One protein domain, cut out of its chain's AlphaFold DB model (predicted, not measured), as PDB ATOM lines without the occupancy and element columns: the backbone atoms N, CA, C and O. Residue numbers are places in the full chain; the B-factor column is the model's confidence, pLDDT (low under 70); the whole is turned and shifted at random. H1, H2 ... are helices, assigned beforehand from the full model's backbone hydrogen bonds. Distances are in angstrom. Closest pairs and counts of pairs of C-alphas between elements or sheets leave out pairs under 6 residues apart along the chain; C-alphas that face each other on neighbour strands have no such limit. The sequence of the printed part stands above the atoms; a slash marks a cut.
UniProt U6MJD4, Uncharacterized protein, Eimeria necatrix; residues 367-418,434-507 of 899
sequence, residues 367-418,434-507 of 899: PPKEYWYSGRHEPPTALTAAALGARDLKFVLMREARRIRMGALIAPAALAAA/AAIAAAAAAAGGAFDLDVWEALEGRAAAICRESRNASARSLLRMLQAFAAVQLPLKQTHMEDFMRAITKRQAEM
ATOM      1  N   PRO A 367     131.007 146.535 197.748       70.06
ATOM      2  CA  PRO A 367     132.019 146.496 196.703       70.06
ATOM      3  C   PRO A 367     132.785 145.157 196.726       70.06
ATOM      4  O   PRO A 367     133.128 144.651 197.797       70.06
ATOM      5  N   PRO A 368     133.153 144.584 195.559       66.06
ATOM      6  CA  PRO A 368     133.771 143.258 195.485       66.06
ATOM      7  C   PRO A 368     135.038 143.033 196.330       66.06
ATOM      8  O   PRO A 368     135.347 141.888 196.637       66.06
ATOM      9  N   LYS A 369     135.786 144.081 196.706       68.12
ATOM     10  CA  LYS A 369     136.972 143.935 197.570       68.12
ATOM     11  C   LYS A 369     136.582 143.552 198.999       68.12
ATOM     12  O   LYS A 369     136.997 142.498 199.470       68.12
ATOM     13  N   GLU A 370     135.732 144.346 199.645       68.62
ATOM     14  CA  GLU A 370     135.132 143.996 200.941       68.62
ATOM     15  C   GLU A 370     134.414 142.645 200.844       68.62
ATOM     16  O   GLU A 370     134.566 141.787 201.709       68.62
ATOM     17  N   TYR A 371     133.726 142.404 199.728       63.62
ATOM     18  CA  TYR A 371     132.968 141.181 199.503       63.62
ATOM     19  C   TYR A 371     133.798 139.881 199.433       63.62
ATOM     20  O   TYR A 371     133.314 138.820 199.820       63.62
ATOM     21  N   TRP A 372     135.039 139.922 198.939       62.16
ATOM     22  CA  TRP A 372     135.894 138.726 198.847       62.16
ATOM     23  C   TRP A 372     136.964 138.638 199.942       62.16
ATOM     24  O   TRP A 372     137.468 137.540 200.176       62.16
ATOM     25  N   TYR A 373     137.300 139.752 200.604       64.44
ATOM     26  CA  TYR A 373     138.454 139.848 201.511       64.44
ATOM     27  C   TYR A 373     138.132 140.379 202.921       64.44
ATOM     28  O   TYR A 373     139.040 140.496 203.738       64.44
ATOM     29  N   SER A 374     136.864 140.657 203.255       66.88
ATOM     30  CA  SER A 374     136.462 140.864 204.658       66.88
ATOM     31  C   SER A 374     136.708 139.591 205.476       66.88
ATOM     32  O   SER A 374     136.042 138.577 205.268       66.88
ATOM     33  N   GLY A 375     137.659 139.650 206.415       65.75
ATOM     34  CA  GLY A 375     137.948 138.557 207.357       65.75
ATOM     35  C   GLY A 375     136.859 138.346 208.416       65.75
ATOM     36  O   GLY A 375     136.813 137.297 209.046       65.75
ATOM     37  N   ARG A 376     135.958 139.323 208.579       74.12
ATOM     38  CA  ARG A 376     134.706 139.209 209.334       74.12
ATOM     39  C   ARG A 376     133.549 139.330 208.343       74.12
ATOM     40  O   ARG A 376     133.222 140.429 207.908       74.12
ATOM     41  N   HIS A 377     132.998 138.192 207.933       75.81
ATOM     42  CA  HIS A 377     131.761 138.114 207.154       75.81
ATOM     43  C   HIS A 377     130.758 137.308 207.954       75.81
ATOM     44  O   HIS A 377     130.878 136.087 208.060       75.81
ATOM     45  N   GLU A 378     129.789 138.013 208.512       81.88
ATOM     46  CA  GLU A 378     128.594 137.405 209.076       81.88
ATOM     47  C   GLU A 378     127.696 136.947 207.913       81.88
ATOM     48  O   GLU A 378     127.528 137.694 206.938       81.88
ATOM     49  N   PRO A 379     127.148 135.718 207.951       83.94
ATOM     50  CA  PRO A 379     126.202 135.278 206.938       83.94
ATOM     51  C   PRO A 379     124.954 136.179 206.971       83.94
ATOM     52  O   PRO A 379     124.546 136.634 208.042       83.94
ATOM     53  N   PRO A 380     124.326 136.459 205.817       91.25
ATOM     54  CA  PRO A 380     123.142 137.308 205.772       91.25
ATOM     55  C   PRO A 380     121.990 136.641 206.524       91.25
ATOM     56  O   PRO A 380     121.640 135.509 206.213       91.25
ATOM     57  N   THR A 381     121.346 137.347 207.453       93.50
ATOM     58  CA  THR A 381     120.094 136.870 208.066       93.50
ATOM     59  C   THR A 381     118.990 136.747 207.010       93.50
ATOM     60  O   THR A 381     118.993 137.493 206.025       93.50
ATOM     61  N   ALA A 382     118.003 135.870 207.219       92.62
ATOM     62  CA  ALA A 382     116.943 135.603 206.238       92.62
ATOM     63  C   ALA A 382     116.207 136.882 205.772       92.62
ATOM     64  O   ALA A 382     115.941 137.059 204.582       92.62
ATOM     65  N   LEU A 383     115.979 137.838 206.682       92.62
ATOM     66  CA  LEU A 383     115.403 139.153 206.363       92.62
ATOM     67  C   LEU A 383     116.305 140.001 205.450       92.62
ATOM     68  O   LEU A 383     115.810 140.667 204.539       92.62
ATOM     69  N   THR A 384     117.627 139.979 205.657       93.12
ATOM     70  CA  THR A 384     118.559 140.696 204.768       93.12
ATOM     71  C   THR A 384     118.658 140.018 203.406       93.12
ATOM     72  O   THR A 384     118.602 140.718 202.397       93.12
ATOM     73  N   ALA A 385     118.704 138.680 203.364       93.62
ATOM     74  CA  ALA A 385     118.689 137.875 202.143       93.62
ATOM     75  C   ALA A 385     117.457 138.168 201.268       93.62
ATOM     76  O   ALA A 385     117.599 138.456 200.075       93.62
ATOM     77  N   ALA A 386     116.264 138.198 201.871       93.31
ATOM     78  CA  ALA A 386     115.014 138.559 201.202       93.31
ATOM     79  C   ALA A 386     115.024 139.992 200.626       93.31
ATOM     80  O   ALA A 386     114.357 140.274 199.631       93.31
ATOM     81  N   ALA A 387     115.810 140.904 201.205       93.06
ATOM     82  CA  ALA A 387     115.875 142.313 200.816       93.06
ATOM     83  C   ALA A 387     116.956 142.650 199.760       93.06
ATOM     84  O   ALA A 387     117.140 143.831 199.432       93.06
ATOM     85  N   LEU A 388     117.682 141.654 199.229       93.00
ATOM     86  CA  LEU A 388     118.779 141.863 198.275       93.00
ATOM     87  C   LEU A 388     118.301 142.248 196.862       93.00
ATOM     88  O   LEU A 388     117.207 141.889 196.407       93.00
ATOM     89  N   GLY A 389     119.162 142.974 196.140       92.19
ATOM     90  CA  GLY A 389     119.043 143.213 194.701       92.19
ATOM     91  C   GLY A 389     119.728 142.114 193.881       92.19
ATOM     92  O   GLY A 389     120.629 141.438 194.366       92.19
ATOM     93  N   ALA A 390     119.353 141.953 192.608       90.06
ATOM     94  CA  ALA A 390     119.869 140.884 191.734       90.06
ATOM     95  C   ALA A 390     121.401 140.879 191.548       90.06
ATOM     96  O   ALA A 390     122.000 139.831 191.302       90.06
ATOM     97  N   ARG A 391     122.045 142.048 191.667       89.12
ATOM     98  CA  ARG A 391     123.507 142.180 191.617       89.12
ATOM     99  C   ARG A 391     124.155 141.596 192.868       89.12
ATOM    100  O   ARG A 391     125.103 140.826 192.751       89.12
ATOM    101  N   ASP A 392     123.633 141.955 194.031       91.12
ATOM    102  CA  ASP A 392     124.225 141.666 195.335       91.12
ATOM    103  C   ASP A 392     123.875 140.240 195.780       91.12
ATOM    104  O   ASP A 392     124.759 139.498 196.195       91.12
ATOM    105  N   LEU A 393     122.633 139.795 195.538       93.75
ATOM    106  CA  LEU A 393     122.170 138.416 195.744       93.75
ATOM    107  C   LEU A 393     123.060 137.388 195.039       93.75
ATOM    108  O   LEU A 393     123.429 136.376 195.623       93.75
ATOM    109  N   LYS A 394     123.459 137.666 193.795       91.88
ATOM    110  CA  LYS A 394     124.400 136.832 193.038       91.88
ATOM    111  C   LYS A 394     125.754 136.695 193.734       91.88
ATOM    112  O   LYS A 394     126.329 135.609 193.716       91.88
ATOM    113  N   PHE A 395     126.281 137.775 194.310       91.12
ATOM    114  CA  PHE A 395     127.539 137.720 195.053       91.12
ATOM    115  C   PHE A 395     127.359 136.959 196.371       91.12
ATOM    116  O   PHE A 395     128.124 136.027 196.611       91.12
ATOM    117  N   VAL A 396     126.296 137.267 197.126       93.25
ATOM    118  CA  VAL A 396     125.861 136.560 198.346       93.25
ATOM    119  C   VAL A 396     125.801 135.052 198.138       93.25
ATOM    120  O   VAL A 396     126.575 134.317 198.749       93.25
ATOM    121  N   LEU A 397     124.989 134.601 197.184       93.06
ATOM    122  CA  LEU A 397     124.893 133.200 196.790       93.06
ATOM    123  C   LEU A 397     126.263 132.596 196.442       93.06
ATOM    124  O   LEU A 397     126.569 131.488 196.874       93.06
ATOM    125  N   MET A 398     127.124 133.308 195.704       89.38
ATOM    126  CA  MET A 398     128.450 132.799 195.330       89.38
ATOM    127  C   MET A 398     129.458 132.700 196.494       89.38
ATOM    128  O   MET A 398     130.360 131.861 196.401       89.38
ATOM    129  N   ARG A 399     129.339 133.497 197.570       89.56
ATOM    130  CA  ARG A 399     130.186 133.373 198.779       89.56
ATOM    131  C   ARG A 399     129.645 132.334 199.739       89.56
ATOM    132  O   ARG A 399     130.435 131.514 200.185       89.56
ATOM    133  N   GLU A 400     128.338 132.288 199.987       90.69
ATOM    134  CA  GLU A 400     127.736 131.243 200.825       90.69
ATOM    135  C   GLU A 400     127.952 129.860 200.189       90.69
ATOM    136  O   GLU A 400     128.465 128.942 200.831       90.69
ATOM    137  N   ALA A 401     127.754 129.744 198.870       89.00
ATOM    138  CA  ALA A 401     128.114 128.541 198.123       89.00
ATOM    139  C   ALA A 401     129.624 128.263 198.068       89.00
ATOM    140  O   ALA A 401     130.027 127.190 197.625       89.00
ATOM    141  N   ARG A 402     130.495 129.204 198.450       85.75
ATOM    142  CA  ARG A 402     131.933 128.953 198.640       85.75
ATOM    143  C   ARG A 402     132.241 128.554 200.084       85.75
ATOM    144  O   ARG A 402     133.026 127.631 200.245       85.75
ATOM    145  N   ARG A 403     131.621 129.182 201.091       84.56
ATOM    146  CA  ARG A 403     131.754 128.867 202.527       84.56
ATOM    147  C   ARG A 403     131.527 127.372 202.757       84.56
ATOM    148  O   ARG A 403     132.452 126.671 203.157       84.56
ATOM    149  N   ILE A 404     130.364 126.885 202.333       84.38
ATOM    150  CA  ILE A 404     129.939 125.486 202.477       84.38
ATOM    151  C   ILE A 404     130.906 124.528 201.753       84.38
ATOM    152  O   ILE A 404     131.438 123.592 202.343       84.38
ATOM    153  N   ARG A 405     131.245 124.802 200.481       78.25
ATOM    154  CA  ARG A 405     132.188 123.965 199.703       78.25
ATOM    155  C   ARG A 405     133.631 123.959 200.217       78.25
ATOM    156  O   ARG A 405     134.375 123.060 199.839       78.25
ATOM    157  N   MET A 406     134.044 124.954 201.002       75.12
ATOM    158  CA  MET A 406     135.395 125.039 201.570       75.12
ATOM    159  C   MET A 406     135.520 124.328 202.929       75.12
ATOM    160  O   MET A 406     136.558 124.454 203.569       75.12
ATOM    161  N   GLY A 407     134.498 123.583 203.366       62.19
ATOM    162  CA  GLY A 407     134.546 122.796 204.602       62.19
ATOM    163  C   GLY A 407     133.992 123.506 205.836       62.19
ATOM    164  O   GLY A 407     133.963 122.901 206.902       62.19
ATOM    165  N   ALA A 408     133.473 124.733 205.706       53.56
ATOM    166  CA  ALA A 408     132.604 125.315 206.726       53.56
ATOM    167  C   ALA A 408     131.214 124.656 206.629       53.56
ATOM    168  O   ALA A 408     130.270 125.241 206.098       53.56
ATOM    169  N   LEU A 409     131.165 123.426 207.154       48.84
ATOM    170  CA  LEU A 409     130.040 122.503 207.278       48.84
ATOM    171  C   LEU A 409     129.566 121.851 205.971       48.84
ATOM    172  O   LEU A 409     128.925 122.473 205.131       48.84
ATOM    173  N   ILE A 410     129.835 120.548 205.859       45.62
ATOM    174  CA  ILE A 410     128.830 119.465 205.913       45.62
ATOM    175  C   ILE A 410     129.615 118.147 206.033       45.62
ATOM    176  O   ILE A 410     130.358 117.777 205.122       45.62
ATOM    177  N   ALA A 411     129.462 117.438 207.154       39.28
ATOM    178  CA  ALA A 411     129.952 116.067 207.283       39.28
ATOM    179  C   ALA A 411     128.949 115.112 206.602       39.28
ATOM    180  O   ALA A 411     127.747 115.234 206.844       39.28
ATOM    181  N   PRO A 412     129.386 114.159 205.755       45.78
ATOM    182  CA  PRO A 412     128.467 113.352 204.946       45.78
ATOM    183  C   PRO A 412     127.652 112.312 205.738       45.78
ATOM    184  O   PRO A 412     126.703 111.764 205.188       45.78
ATOM    185  N   ALA A 413     127.992 112.044 207.005       40.75
ATOM    186  CA  ALA A 413     127.371 110.994 207.817       40.75
ATOM    187  C   ALA A 413     125.866 111.215 208.077       40.75
ATOM    188  O   ALA A 413     125.074 110.279 208.002       40.75
ATOM    189  N   ALA A 414     125.450 112.458 208.333       39.78
ATOM    190  CA  ALA A 414     124.099 112.760 208.815       39.78
ATOM    191  C   ALA A 414     122.974 112.537 207.782       39.78
ATOM    192  O   ALA A 414     121.813 112.414 208.163       39.78
ATOM    193  N   LEU A 415     123.290 112.449 206.482       41.22
ATOM    194  CA  LEU A 415     122.277 112.194 205.448       41.22
ATOM    195  C   LEU A 415     121.859 110.711 205.375       41.22
ATOM    196  O   LEU A 415     120.815 110.406 204.807       41.22
ATOM    197  N   ALA A 416     122.645 109.792 205.950       41.56
ATOM    198  CA  ALA A 416     122.344 108.358 205.933       41.56
ATOM    199  C   ALA A 416     121.173 107.982 206.863       41.56
ATOM    200  O   ALA A 416     120.388 107.094 206.536       41.56
ATOM    201  N   ALA A 417     121.009 108.695 207.982       41.12
ATOM    202  CA  ALA A 417     119.976 108.415 208.983       41.12
ATOM    203  C   ALA A 417     118.533 108.641 208.481       41.12
ATOM    204  O   ALA A 417     117.589 108.124 209.069       41.12
ATOM    205  N   ALA A 418     118.345 109.387 207.387       40.53
ATOM    206  CA  ALA A 418     117.025 109.726 206.847       40.53
ATOM    207  C   ALA A 418     116.418 108.654 205.911       40.53
ATOM    208  O   ALA A 418     115.321 108.858 205.396       40.53
ATOM    209  N   ALA A 434     115.011 118.169 209.054       54.88
ATOM    210  CA  ALA A 434     115.531 117.868 210.390       54.88
ATOM    211  C   ALA A 434     116.943 117.245 210.367       54.88
ATOM    212  O   ALA A 434     117.822 117.696 211.099       54.88
ATOM    213  N   ALA A 435     117.203 116.268 209.492       55.44
ATOM    214  CA  ALA A 435     118.515 115.626 209.363       55.44
ATOM    215  C   ALA A 435     119.604 116.612 208.895       55.44
ATOM    216  O   ALA A 435     120.723 116.599 209.410       55.44
ATOM    217  N   ILE A 436     119.269 117.522 207.971       57.16
ATOM    218  CA  ILE A 436     120.168 118.603 207.539       57.16
ATOM    219  C   ILE A 436     120.429 119.596 208.685       57.16
ATOM    220  O   ILE A 436     121.567 120.031 208.857       57.16
ATOM    221  N   ALA A 437     119.424 119.919 209.507       54.59
ATOM    222  CA  ALA A 437     119.604 120.772 210.686       54.59
ATOM    223  C   ALA A 437     120.487 120.111 211.767       54.59
ATOM    224  O   ALA A 437     121.372 120.762 212.321       54.59
ATOM    225  N   ALA A 438     120.332 118.805 212.013       54.09
ATOM    226  CA  ALA A 438     121.209 118.051 212.912       54.09
ATOM    227  C   ALA A 438     122.665 118.013 212.397       54.09
ATOM    228  O   ALA A 438     123.604 118.265 213.156       54.09
ATOM    229  N   ALA A 439     122.859 117.807 211.088       53.91
ATOM    230  CA  ALA A 439     124.168 117.906 210.433       53.91
ATOM    231  C   ALA A 439     124.807 119.299 210.592       53.91
ATOM    232  O   ALA A 439     126.025 119.424 210.742       53.91
ATOM    233  N   ALA A 440     123.981 120.348 210.544       50.72
ATOM    234  CA  ALA A 440     124.389 121.741 210.686       50.72
ATOM    235  C   ALA A 440     124.793 122.105 212.126       50.72
ATOM    236  O   ALA A 440     125.675 122.945 212.309       50.72
ATOM    237  N   ALA A 441     124.187 121.475 213.136       52.00
ATOM    238  CA  ALA A 441     124.577 121.644 214.534       52.00
ATOM    239  C   ALA A 441     125.940 120.989 214.828       52.00
ATOM    240  O   ALA A 441     126.822 121.623 215.403       52.00
ATOM    241  N   ALA A 442     126.141 119.749 214.368       48.97
ATOM    242  CA  ALA A 442     127.303 118.925 214.719       48.97
ATOM    243  C   ALA A 442     128.668 119.456 214.231       48.97
ATOM    244  O   ALA A 442     129.701 119.049 214.754       48.97
ATOM    245  N   ALA A 443     128.698 120.339 213.226       47.47
ATOM    246  CA  ALA A 443     129.934 120.765 212.561       47.47
ATOM    247  C   ALA A 443     130.332 122.244 212.806       47.47
ATOM    248  O   ALA A 443     131.165 122.789 212.084       47.47
ATOM    249  N   GLY A 444     129.778 122.891 213.843       44.75
ATOM    250  CA  GLY A 444     130.395 124.075 214.470       44.75
ATOM    251  C   GLY A 444     130.198 125.435 213.782       44.75
ATOM    252  O   GLY A 444     131.056 126.306 213.892       44.75
ATOM    253  N   GLY A 445     129.095 125.647 213.056       58.47
ATOM    254  CA  GLY A 445     128.885 126.899 212.312       58.47
ATOM    255  C   GLY A 445     127.670 126.885 211.389       58.47
ATOM    256  O   GLY A 445     127.813 127.152 210.194       58.47
ATOM    257  N   ALA A 446     126.516 126.525 211.963       62.22
ATOM    258  CA  ALA A 446     125.197 126.346 211.350       62.22
ATOM    259  C   ALA A 446     125.094 126.662 209.842       62.22
ATOM    260  O   ALA A 446     125.119 127.817 209.393       62.22
ATOM    261  N   PHE A 447     124.887 125.606 209.054       80.81
ATOM    262  CA  PHE A 447     124.231 125.733 207.759       80.81
ATOM    263  C   PHE A 447     122.772 126.166 208.002       80.81
ATOM    264  O   PHE A 447     121.902 125.353 208.304       80.81
ATOM    265  N   ASP A 448     122.533 127.475 207.930       87.44
ATOM    266  CA  ASP A 448     121.214 128.083 208.097       87.44
ATOM    267  C   ASP A 448     120.367 127.851 206.835       87.44
ATOM    268  O   ASP A 448     120.568 128.481 205.792       87.44
ATOM    269  N   LEU A 449     119.439 126.897 206.923       89.75
ATOM    270  CA  LEU A 449     118.553 126.534 205.821       89.75
ATOM    271  C   LEU A 449     117.509 127.623 205.530       89.75
ATOM    272  O   LEU A 449     117.153 127.806 204.369       89.75
ATOM    273  N   ASP A 450     117.058 128.379 206.530       91.56
ATOM    274  CA  ASP A 450     116.017 129.397 206.349       91.56
ATOM    275  C   ASP A 450     116.584 130.650 205.658       91.56
ATOM    276  O   ASP A 450     115.917 131.266 204.821       91.56
ATOM    277  N   VAL A 451     117.866 130.963 205.882       92.94
ATOM    278  CA  VAL A 451     118.643 131.889 205.040       92.94
ATOM    279  C   VAL A 451     118.696 131.402 203.595       92.94
ATOM    280  O   VAL A 451     118.502 132.204 202.679       92.94
ATOM    281  N   TRP A 452     118.914 130.108 203.352       93.62
ATOM    282  CA  TRP A 452     118.927 129.572 201.988       93.62
ATOM    283  C   TRP A 452     117.549 129.559 201.322       93.62
ATOM    284  O   TRP A 452     117.469 129.908 200.145       93.62
ATOM    285  N   GLU A 453     116.471 129.262 202.048       94.50
ATOM    286  CA  GLU A 453     115.099 129.388 201.538       94.50
ATOM    287  C   GLU A 453     114.728 130.856 201.246       94.50
ATOM    288  O   GLU A 453     114.065 131.137 200.245       94.50
ATOM    289  N   ALA A 454     115.214 131.815 202.043       95.50
ATOM    290  CA  ALA A 454     115.052 133.245 201.769       95.50
ATOM    291  C   ALA A 454     115.860 133.709 200.541       95.50
ATOM    292  O   ALA A 454     115.346 134.466 199.711       95.50
ATOM    293  N   LEU A 455     117.102 133.235 200.382       95.94
ATOM    294  CA  LEU A 455     117.923 133.480 199.188       95.94
ATOM    295  C   LEU A 455     117.293 132.859 197.929       95.94
ATOM    296  O   LEU A 455     117.311 133.482 196.866       95.94
ATOM    297  N   GLU A 456     116.716 131.660 198.044       95.88
ATOM    298  CA  GLU A 456     115.983 130.968 196.981       95.88
ATOM    299  C   GLU A 456     114.730 131.747 196.566       95.88
ATOM    300  O   GLU A 456     114.604 132.143 195.405       95.88
ATOM    301  N   GLY A 457     113.828 132.018 197.516       96.06
ATOM    302  CA  GLY A 457     112.588 132.748 197.264       96.06
ATOM    303  C   GLY A 457     112.851 134.136 196.680       96.06
ATOM    304  O   GLY A 457     112.158 134.565 195.753       96.06
ATOM    305  N   ARG A 458     113.915 134.817 197.129       96.38
ATOM    306  CA  ARG A 458     114.314 136.104 196.553       96.38
ATOM    307  C   ARG A 458     114.891 135.975 195.142       96.38
ATOM    308  O   ARG A 458     114.610 136.832 194.302       96.38
ATOM    309  N   ALA A 459     115.645 134.918 194.848       96.06
ATOM    310  CA  ALA A 459     116.132 134.659 193.495       96.06
ATOM    311  C   ALA A 459     114.977 134.360 192.524       96.06
ATOM    312  O   ALA A 459     114.952 134.910 191.423       96.06
ATOM    313  N   ALA A 460     113.980 133.578 192.953       95.88
ATOM    314  CA  ALA A 460     112.770 133.306 192.181       95.88
ATOM    315  C   ALA A 460     111.926 134.572 191.946       95.88
ATOM    316  O   ALA A 460     111.540 134.851 190.810       95.88
ATOM    317  N   ALA A 461     111.715 135.397 192.979       95.69
ATOM    318  CA  ALA A 461     111.056 136.699 192.840       95.69
ATOM    319  C   ALA A 461     111.777 137.592 191.812       95.69
ATOM    320  O   ALA A 461     111.143 138.176 190.938       95.69
ATOM    321  N   ILE A 462     113.113 137.617 191.825       95.38
ATOM    322  CA  ILE A 462     113.918 138.342 190.831       95.38
ATOM    323  C   ILE A 462     113.759 137.767 189.412       95.38
ATOM    324  O   ILE A 462     113.729 138.547 188.461       95.38
ATOM    325  N   CYS A 463     113.601 136.451 189.246       94.75
ATOM    326  CA  CYS A 463     113.292 135.831 187.951       94.75
ATOM    327  C   CYS A 463     111.895 136.215 187.423       94.75
ATOM    328  O   CYS A 463     111.739 136.409 186.214       94.75
ATOM    329  N   ARG A 464     110.899 136.375 188.308       94.31
ATOM    330  CA  ARG A 464     109.532 136.822 187.965       94.31
ATOM    331  C   ARG A 464     109.458 138.320 187.653       94.31
ATOM    332  O   ARG A 464     108.956 138.711 186.602       94.31
ATOM    333  N   GLU A 465     109.943 139.148 188.575       90.38
ATOM    334  CA  GLU A 465     109.747 140.604 188.608       90.38
ATOM    335  C   GLU A 465     110.778 141.366 187.771       90.38
ATOM    336  O   GLU A 465     110.466 142.356 187.103       90.38
ATOM    337  N   SER A 466     112.050 140.961 187.842       76.81
ATOM    338  CA  SER A 466     113.143 141.820 187.401       76.81
ATOM    339  C   SER A 466     113.390 141.681 185.905       76.81
ATOM    340  O   SER A 466     114.082 140.767 185.453       76.81
ATOM    341  N   ARG A 467     112.928 142.667 185.126       81.00
ATOM    342  CA  ARG A 467     113.377 142.864 183.733       81.00
ATOM    343  C   ARG A 467     114.896 143.095 183.640       81.00
ATOM    344  O   ARG A 467     115.506 142.714 182.646       81.00
ATOM    345  N   ASN A 468     115.528 143.590 184.706       84.06
ATOM    346  CA  ASN A 468     116.916 144.071 184.700       84.06
ATOM    347  C   ASN A 468     117.966 143.000 185.084       84.06
ATOM    348  O   ASN A 468     119.165 143.282 185.090       84.06
ATOM    349  N   ALA A 469     117.549 141.779 185.434       91.81
ATOM    350  CA  ALA A 469     118.451 140.698 185.836       91.81
ATOM    351  C   ALA A 469     119.028 139.945 184.620       91.81
ATOM    352  O   ALA A 469     118.421 138.998 184.129       91.81
ATOM    353  N   SER A 470     120.210 140.352 184.145       92.00
ATOM    354  CA  SER A 470     120.851 139.771 182.951       92.00
ATOM    355  C   SER A 470     121.072 138.254 183.024       92.00
ATOM    356  O   SER A 470     121.324 137.697 184.098       92.00
ATOM    357  N   ALA A 471     121.072 137.572 181.875       88.62
ATOM    358  CA  ALA A 471     121.171 136.111 181.781       88.62
ATOM    359  C   ALA A 471     122.427 135.543 182.479       88.62
ATOM    360  O   ALA A 471     122.335 134.611 183.282       88.62
ATOM    361  N   ARG A 472     123.602 136.175 182.294       88.00
ATOM    362  CA  ARG A 472     124.863 135.824 183.001       88.00
ATOM    363  C   ARG A 472     124.785 136.035 184.525       88.00
ATOM    364  O   ARG A 472     125.676 135.596 185.254       88.00
ATOM    365  N   SER A 473     123.763 136.713 185.038       91.31
ATOM    366  CA  SER A 473     123.497 136.826 186.475       91.31
ATOM    367  C   SER A 473     122.573 135.713 186.962       91.31
ATOM    368  O   SER A 473     122.936 135.057 187.936       91.31
ATOM    369  N   LEU A 474     121.491 135.404 186.235       91.56
ATOM    370  CA  LEU A 474     120.617 134.254 186.521       91.56
ATOM    371  C   LEU A 474     121.408 132.938 186.574       91.56
ATOM    372  O   LEU A 474     121.386 132.242 187.586       91.56
ATOM    373  N   LEU A 475     122.217 132.663 185.544       89.44
ATOM    374  CA  LEU A 475     123.084 131.478 185.470       89.44
ATOM    375  C   LEU A 475     124.055 131.353 186.650       89.44
ATOM    376  O   LEU A 475     124.432 130.248 187.029       89.44
ATOM    377  N   ARG A 476     124.497 132.476 187.229       88.62
ATOM    378  CA  ARG A 476     125.441 132.482 188.356       88.62
ATOM    379  C   ARG A 476     124.757 132.305 189.707       88.62
ATOM    380  O   ARG A 476     125.386 131.755 190.603       88.62
ATOM    381  N   MET A 477     123.486 132.687 189.826       92.50
ATOM    382  CA  MET A 477     122.644 132.298 190.960       92.50
ATOM    383  C   MET A 477     122.328 130.797 190.888       92.50
ATOM    384  O   MET A 477     122.599 130.075 191.841       92.50
ATOM    385  N   LEU A 478     121.902 130.294 189.722       89.81
ATOM    386  CA  LEU A 478     121.642 128.864 189.500       89.81
ATOM    387  C   LEU A 478     122.897 127.994 189.727       89.81
ATOM    388  O   LEU A 478     122.830 126.980 190.418       89.81
ATOM    389  N   GLN A 479     124.073 128.441 189.260       87.81
ATOM    390  CA  GLN A 479     125.370 127.809 189.558       87.81
ATOM    391  C   GLN A 479     125.700 127.781 191.063       87.81
ATOM    392  O   GLN A 479     126.412 126.879 191.504       87.81
ATOM    393  N   ALA A 480     125.230 128.750 191.851       89.94
ATOM    394  CA  ALA A 480     125.483 128.792 193.287       89.94
ATOM    395  C   ALA A 480     124.588 127.810 194.057       89.94
ATOM    396  O   ALA A 480     125.122 127.024 194.836       89.94
ATOM    397  N   PHE A 481     123.278 127.761 193.777       89.75
ATOM    398  CA  PHE A 481     122.379 126.745 194.351       89.75
ATOM    399  C   PHE A 481     122.860 125.321 194.021       89.75
ATOM    400  O   PHE A 481     123.054 124.495 194.913       89.75
ATOM    401  N   ALA A 482     123.200 125.080 192.750       82.25
ATOM    402  CA  ALA A 482     123.830 123.845 192.282       82.25
ATOM    403  C   ALA A 482     125.107 123.463 193.053       82.25
ATOM    404  O   ALA A 482     125.383 122.288 193.294       82.25
ATOM    405  N   ALA A 483     125.922 124.450 193.421       81.69
ATOM    406  CA  ALA A 483     127.170 124.218 194.131       81.69
ATOM    407  C   ALA A 483     126.972 123.840 195.612       81.69
ATOM    408  O   ALA A 483     127.888 123.261 196.196       81.69
ATOM    409  N   VAL A 484     125.800 124.128 196.193       84.31
ATOM    410  CA  VAL A 484     125.420 123.751 197.571       84.31
ATOM    411  C   VAL A 484     124.603 122.461 197.623       84.31
ATOM    412  O   VAL A 484     124.642 121.777 198.640       84.31
ATOM    413  N   GLN A 485     124.007 122.044 196.497       78.25
ATOM    414  CA  GLN A 485     123.217 120.806 196.340       78.25
ATOM    415  C   GLN A 485     121.804 120.865 196.943       78.25
ATOM    416  O   GLN A 485     121.180 119.824 197.126       78.25
ATOM    417  N   LEU A 486     121.290 122.060 197.241       77.69
ATOM    418  CA  LEU A 486     119.940 122.199 197.785       77.69
ATOM    419  C   LEU A 486     118.888 121.925 196.699       77.69
ATOM    420  O   LEU A 486     119.048 122.410 195.573       77.69
ATOM    421  N   PRO A 487     117.816 121.177 197.016       77.69
ATOM    422  CA  PRO A 487     116.709 120.977 196.095       77.69
ATOM    423  C   PRO A 487     115.953 122.299 195.920       77.69
ATOM    424  O   PRO A 487     115.266 122.762 196.826       77.69
ATOM    425  N   LEU A 488     116.086 122.910 194.742       86.00
ATOM    426  CA  LEU A 488     115.265 124.055 194.352       86.00
ATOM    427  C   LEU A 488     113.807 123.614 194.203       86.00
ATOM    428  O   LEU A 488     113.528 122.598 193.562       86.00
ATOM    429  N   LYS A 489     112.876 124.404 194.738       89.94
ATOM    430  CA  LYS A 489     111.435 124.176 194.583       89.94
ATOM    431  C   LYS A 489     111.096 124.249 193.091       89.94
ATOM    432  O   LYS A 489     111.559 125.151 192.390       89.94
ATOM    433  N   GLN A 490     110.305 123.301 192.584       87.81
ATOM    434  CA  GLN A 490     110.097 123.134 191.137       87.81
ATOM    435  C   GLN A 490     109.602 124.422 190.457       87.81
ATOM    436  O   GLN A 490     110.137 124.819 189.424       87.81
ATOM    437  N   THR A 491     108.665 125.134 191.085       92.19
ATOM    438  CA  THR A 491     108.159 126.431 190.610       92.19
ATOM    439  C   THR A 491     109.270 127.473 190.444       92.19
ATOM    440  O   THR A 491     109.298 128.193 189.450       92.19
ATOM    441  N   HIS A 492     110.240 127.519 191.362       93.25
ATOM    442  CA  HIS A 492     111.397 128.409 191.274       93.25
ATOM    443  C   HIS A 492     112.363 127.998 190.156       93.25
ATOM    444  O   HIS A 492     112.900 128.868 189.468       93.25
ATOM    445  N   MET A 493     112.560 126.694 189.926       88.50
ATOM    446  CA  MET A 493     113.329 126.197 188.777       88.50
ATOM    447  C   MET A 493     112.663 126.596 187.450       88.50
ATOM    448  O   MET A 493     113.339 127.065 186.534       88.50
ATOM    449  N   GLU A 494     111.339 126.474 187.353       88.88
ATOM    450  CA  GLU A 494     110.565 126.903 186.185       88.88
ATOM    451  C   GLU A 494     110.638 128.422 185.969       88.88
ATOM    452  O   GLU A 494     110.838 128.860 184.834       88.88
ATOM    453  N   ASP A 495     110.568 129.234 187.030       93.06
ATOM    454  CA  ASP A 495     110.794 130.684 186.957       93.06
ATOM    455  C   ASP A 495     112.203 131.018 186.448       93.06
ATOM    456  O   ASP A 495     112.353 131.866 185.565       93.06
ATOM    457  N   PHE A 496     113.236 130.335 186.955       91.31
ATOM    458  CA  PHE A 496     114.616 130.470 186.480       91.31
ATOM    459  C   PHE A 496     114.735 130.140 184.990       91.31
ATOM    460  O   PHE A 496     115.255 130.952 184.223       91.31
ATOM    461  N   MET A 497     114.227 128.983 184.562       89.12
ATOM    462  CA  MET A 497     114.292 128.560 183.164       89.12
ATOM    463  C   MET A 497     113.514 129.515 182.256       89.12
ATOM    464  O   MET A 497     114.052 129.978 181.254       89.12
ATOM    465  N   ARG A 498     112.297 129.914 182.643       91.50
ATOM    466  CA  ARG A 498     111.466 130.894 181.923       91.50
ATOM    467  C   ARG A 498     112.149 132.265 181.820       91.50
ATOM    468  O   ARG A 498     112.056 132.914 180.778       91.50
ATOM    469  N   ALA A 499     112.856 132.705 182.863       92.81
ATOM    470  CA  ALA A 499     113.608 133.962 182.882       92.81
ATOM    471  C   ALA A 499     114.926 133.916 182.084       92.81
ATOM    472  O   ALA A 499     115.399 134.973 181.652       92.81
ATOM    473  N   ILE A 500     115.493 132.721 181.869       90.31
ATOM    474  CA  ILE A 500     116.632 132.474 180.971       90.31
ATOM    475  C   ILE A 500     116.154 132.398 179.511       90.31
ATOM    476  O   ILE A 500     116.726 133.095 178.678       90.31
ATOM    477  N   THR A 501     115.075 131.665 179.188       89.38
ATOM    478  CA  THR A 501     114.518 131.598 177.816       89.38
ATOM    479  C   THR A 501     114.140 132.985 177.297       89.38
ATOM    480  O   THR A 501     114.512 133.360 176.190       89.38
ATOM    481  N   LYS A 502     113.489 133.812 178.131       93.19
ATOM    482  CA  LYS A 502     113.167 135.219 177.811       93.19
ATOM    483  C   LYS A 502     114.393 136.098 177.508       93.19
ATOM    484  O   LYS A 502     114.223 137.230 177.069       93.19
ATOM    485  N   ARG A 503     115.609 135.605 177.761       91.56
ATOM    486  CA  ARG A 503     116.896 136.284 177.544       91.56
ATOM    487  C   ARG A 503     117.861 135.465 176.686       91.56
ATOM    488  O   ARG A 503     119.067 135.686 176.756       91.56
ATOM    489  N   GLN A 504     117.354 134.555 175.855       88.81
ATOM    490  CA  GLN A 504     118.165 133.776 174.912       88.81
ATOM    491  C   GLN A 504     119.033 134.688 174.016       88.81
ATOM    492  O   GLN A 504     120.209 134.412 173.817       88.81
ATOM    493  N   ALA A 505     118.527 135.863 173.620       90.06
ATOM    494  CA  ALA A 505     119.293 136.879 172.887       90.06
ATOM    495  C   ALA A 505     120.462 137.531 173.676       90.06
ATOM    496  O   ALA A 505     121.363 138.107 173.072       90.06
ATOM    497  N   GLU A 506     120.500 137.443 175.015       90.56
ATOM    498  CA  GLU A 506     121.656 137.872 175.831       90.56
ATOM    499  C   GLU A 506     122.735 136.770 175.965       90.56
ATOM    500  O   GLU A 506     123.810 136.990 176.547       90.56
ATOM    501  N   MET A 507     122.454 135.548 175.504       85.31
ATOM    502  CA  MET A 507     123.292 134.378 175.753       85.31
ATOM    503  C   MET A 507     124.430 134.269 174.737       85.31
ATOM    504  O   MET A 507     124.261 133.810 173.614       85.31
TER     505      MET A 507
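This is residues 367 to 418 and 434 to 507 of the 899 residues of an uncharacterized protein of Eimeria necatrix (UniProt U6MJD4). H3, H6, H7 and H8 form an up-and-down bundle, each running against the one before it in the chain, with short H2 packed on H6. H4 and H5 make a small pair beyond the end of the bundle where H6 begins, and H1 lies outside, near H3. The 126 printed residues hold eight named helices, H1 to H8 in chain order, and no named strand: all helix, compact, radius of gyration of the C-alphas 15.1 A, spans 45 by 36 by 24 A.

Start at the hub, H6, residues 449 to 465. Its residues 455 to 462 touch residues 390 to 397 of H3, residues 390 to 406, opposite ways at a shallow 32 degrees; closest C-alphas Ala 390 and Ile 462, 6.5 A. H8, residues 490 to 501, touches H6 at a steep 40 degrees; closest C-alphas Ala 460 and His 492, 5.2 A. H2, residues 382 to 386, touches H6; closest C-alphas Ala 382 and Val 451, 4.3 A. H7, residues 471 to 484, touches H3; closest C-alphas Lys 394 and Met 477, 5.3 A. H7 and H8 form a helical hairpin; closest C-alphas Ala 471 and Ile 500, 5.9 A. H4, residues 412 to 418, touches H5, residues 434 to 442; closest C-alphas Ala 414 and Ala 439, 5.4 A. H1, residues 368 to 373, is close to but not clearly touching H3. O i to N i+4 pairs are within hydrogen-bond range throughout H1, H2, H5, H6 and H8, in 10 of 13 for H3, 9 of 10 for H7 and 0 of 3 for H4, where 1 of 4 O i to N i+3 pairs is.

Find C-alpha 368 at (133.771, 143.258, 195.485), where H1 begins. H3 is 24.3 A long, H6 23.9 A and H7 20.5 A; H8 ends at C-alpha 501, (114.518, 131.598, 177.816).

The farthest C-alphas, Ala 442 and Ala 505, are 46.2 A apart. Residues 419 to 433 are not printed; C-alphas 418 and 434 are 9.0 A apart across this cut. Of the links printed whole, none is long. Look for pLDDT under 70 at residues 368 to 375, 407 to 418 and 434 to 446.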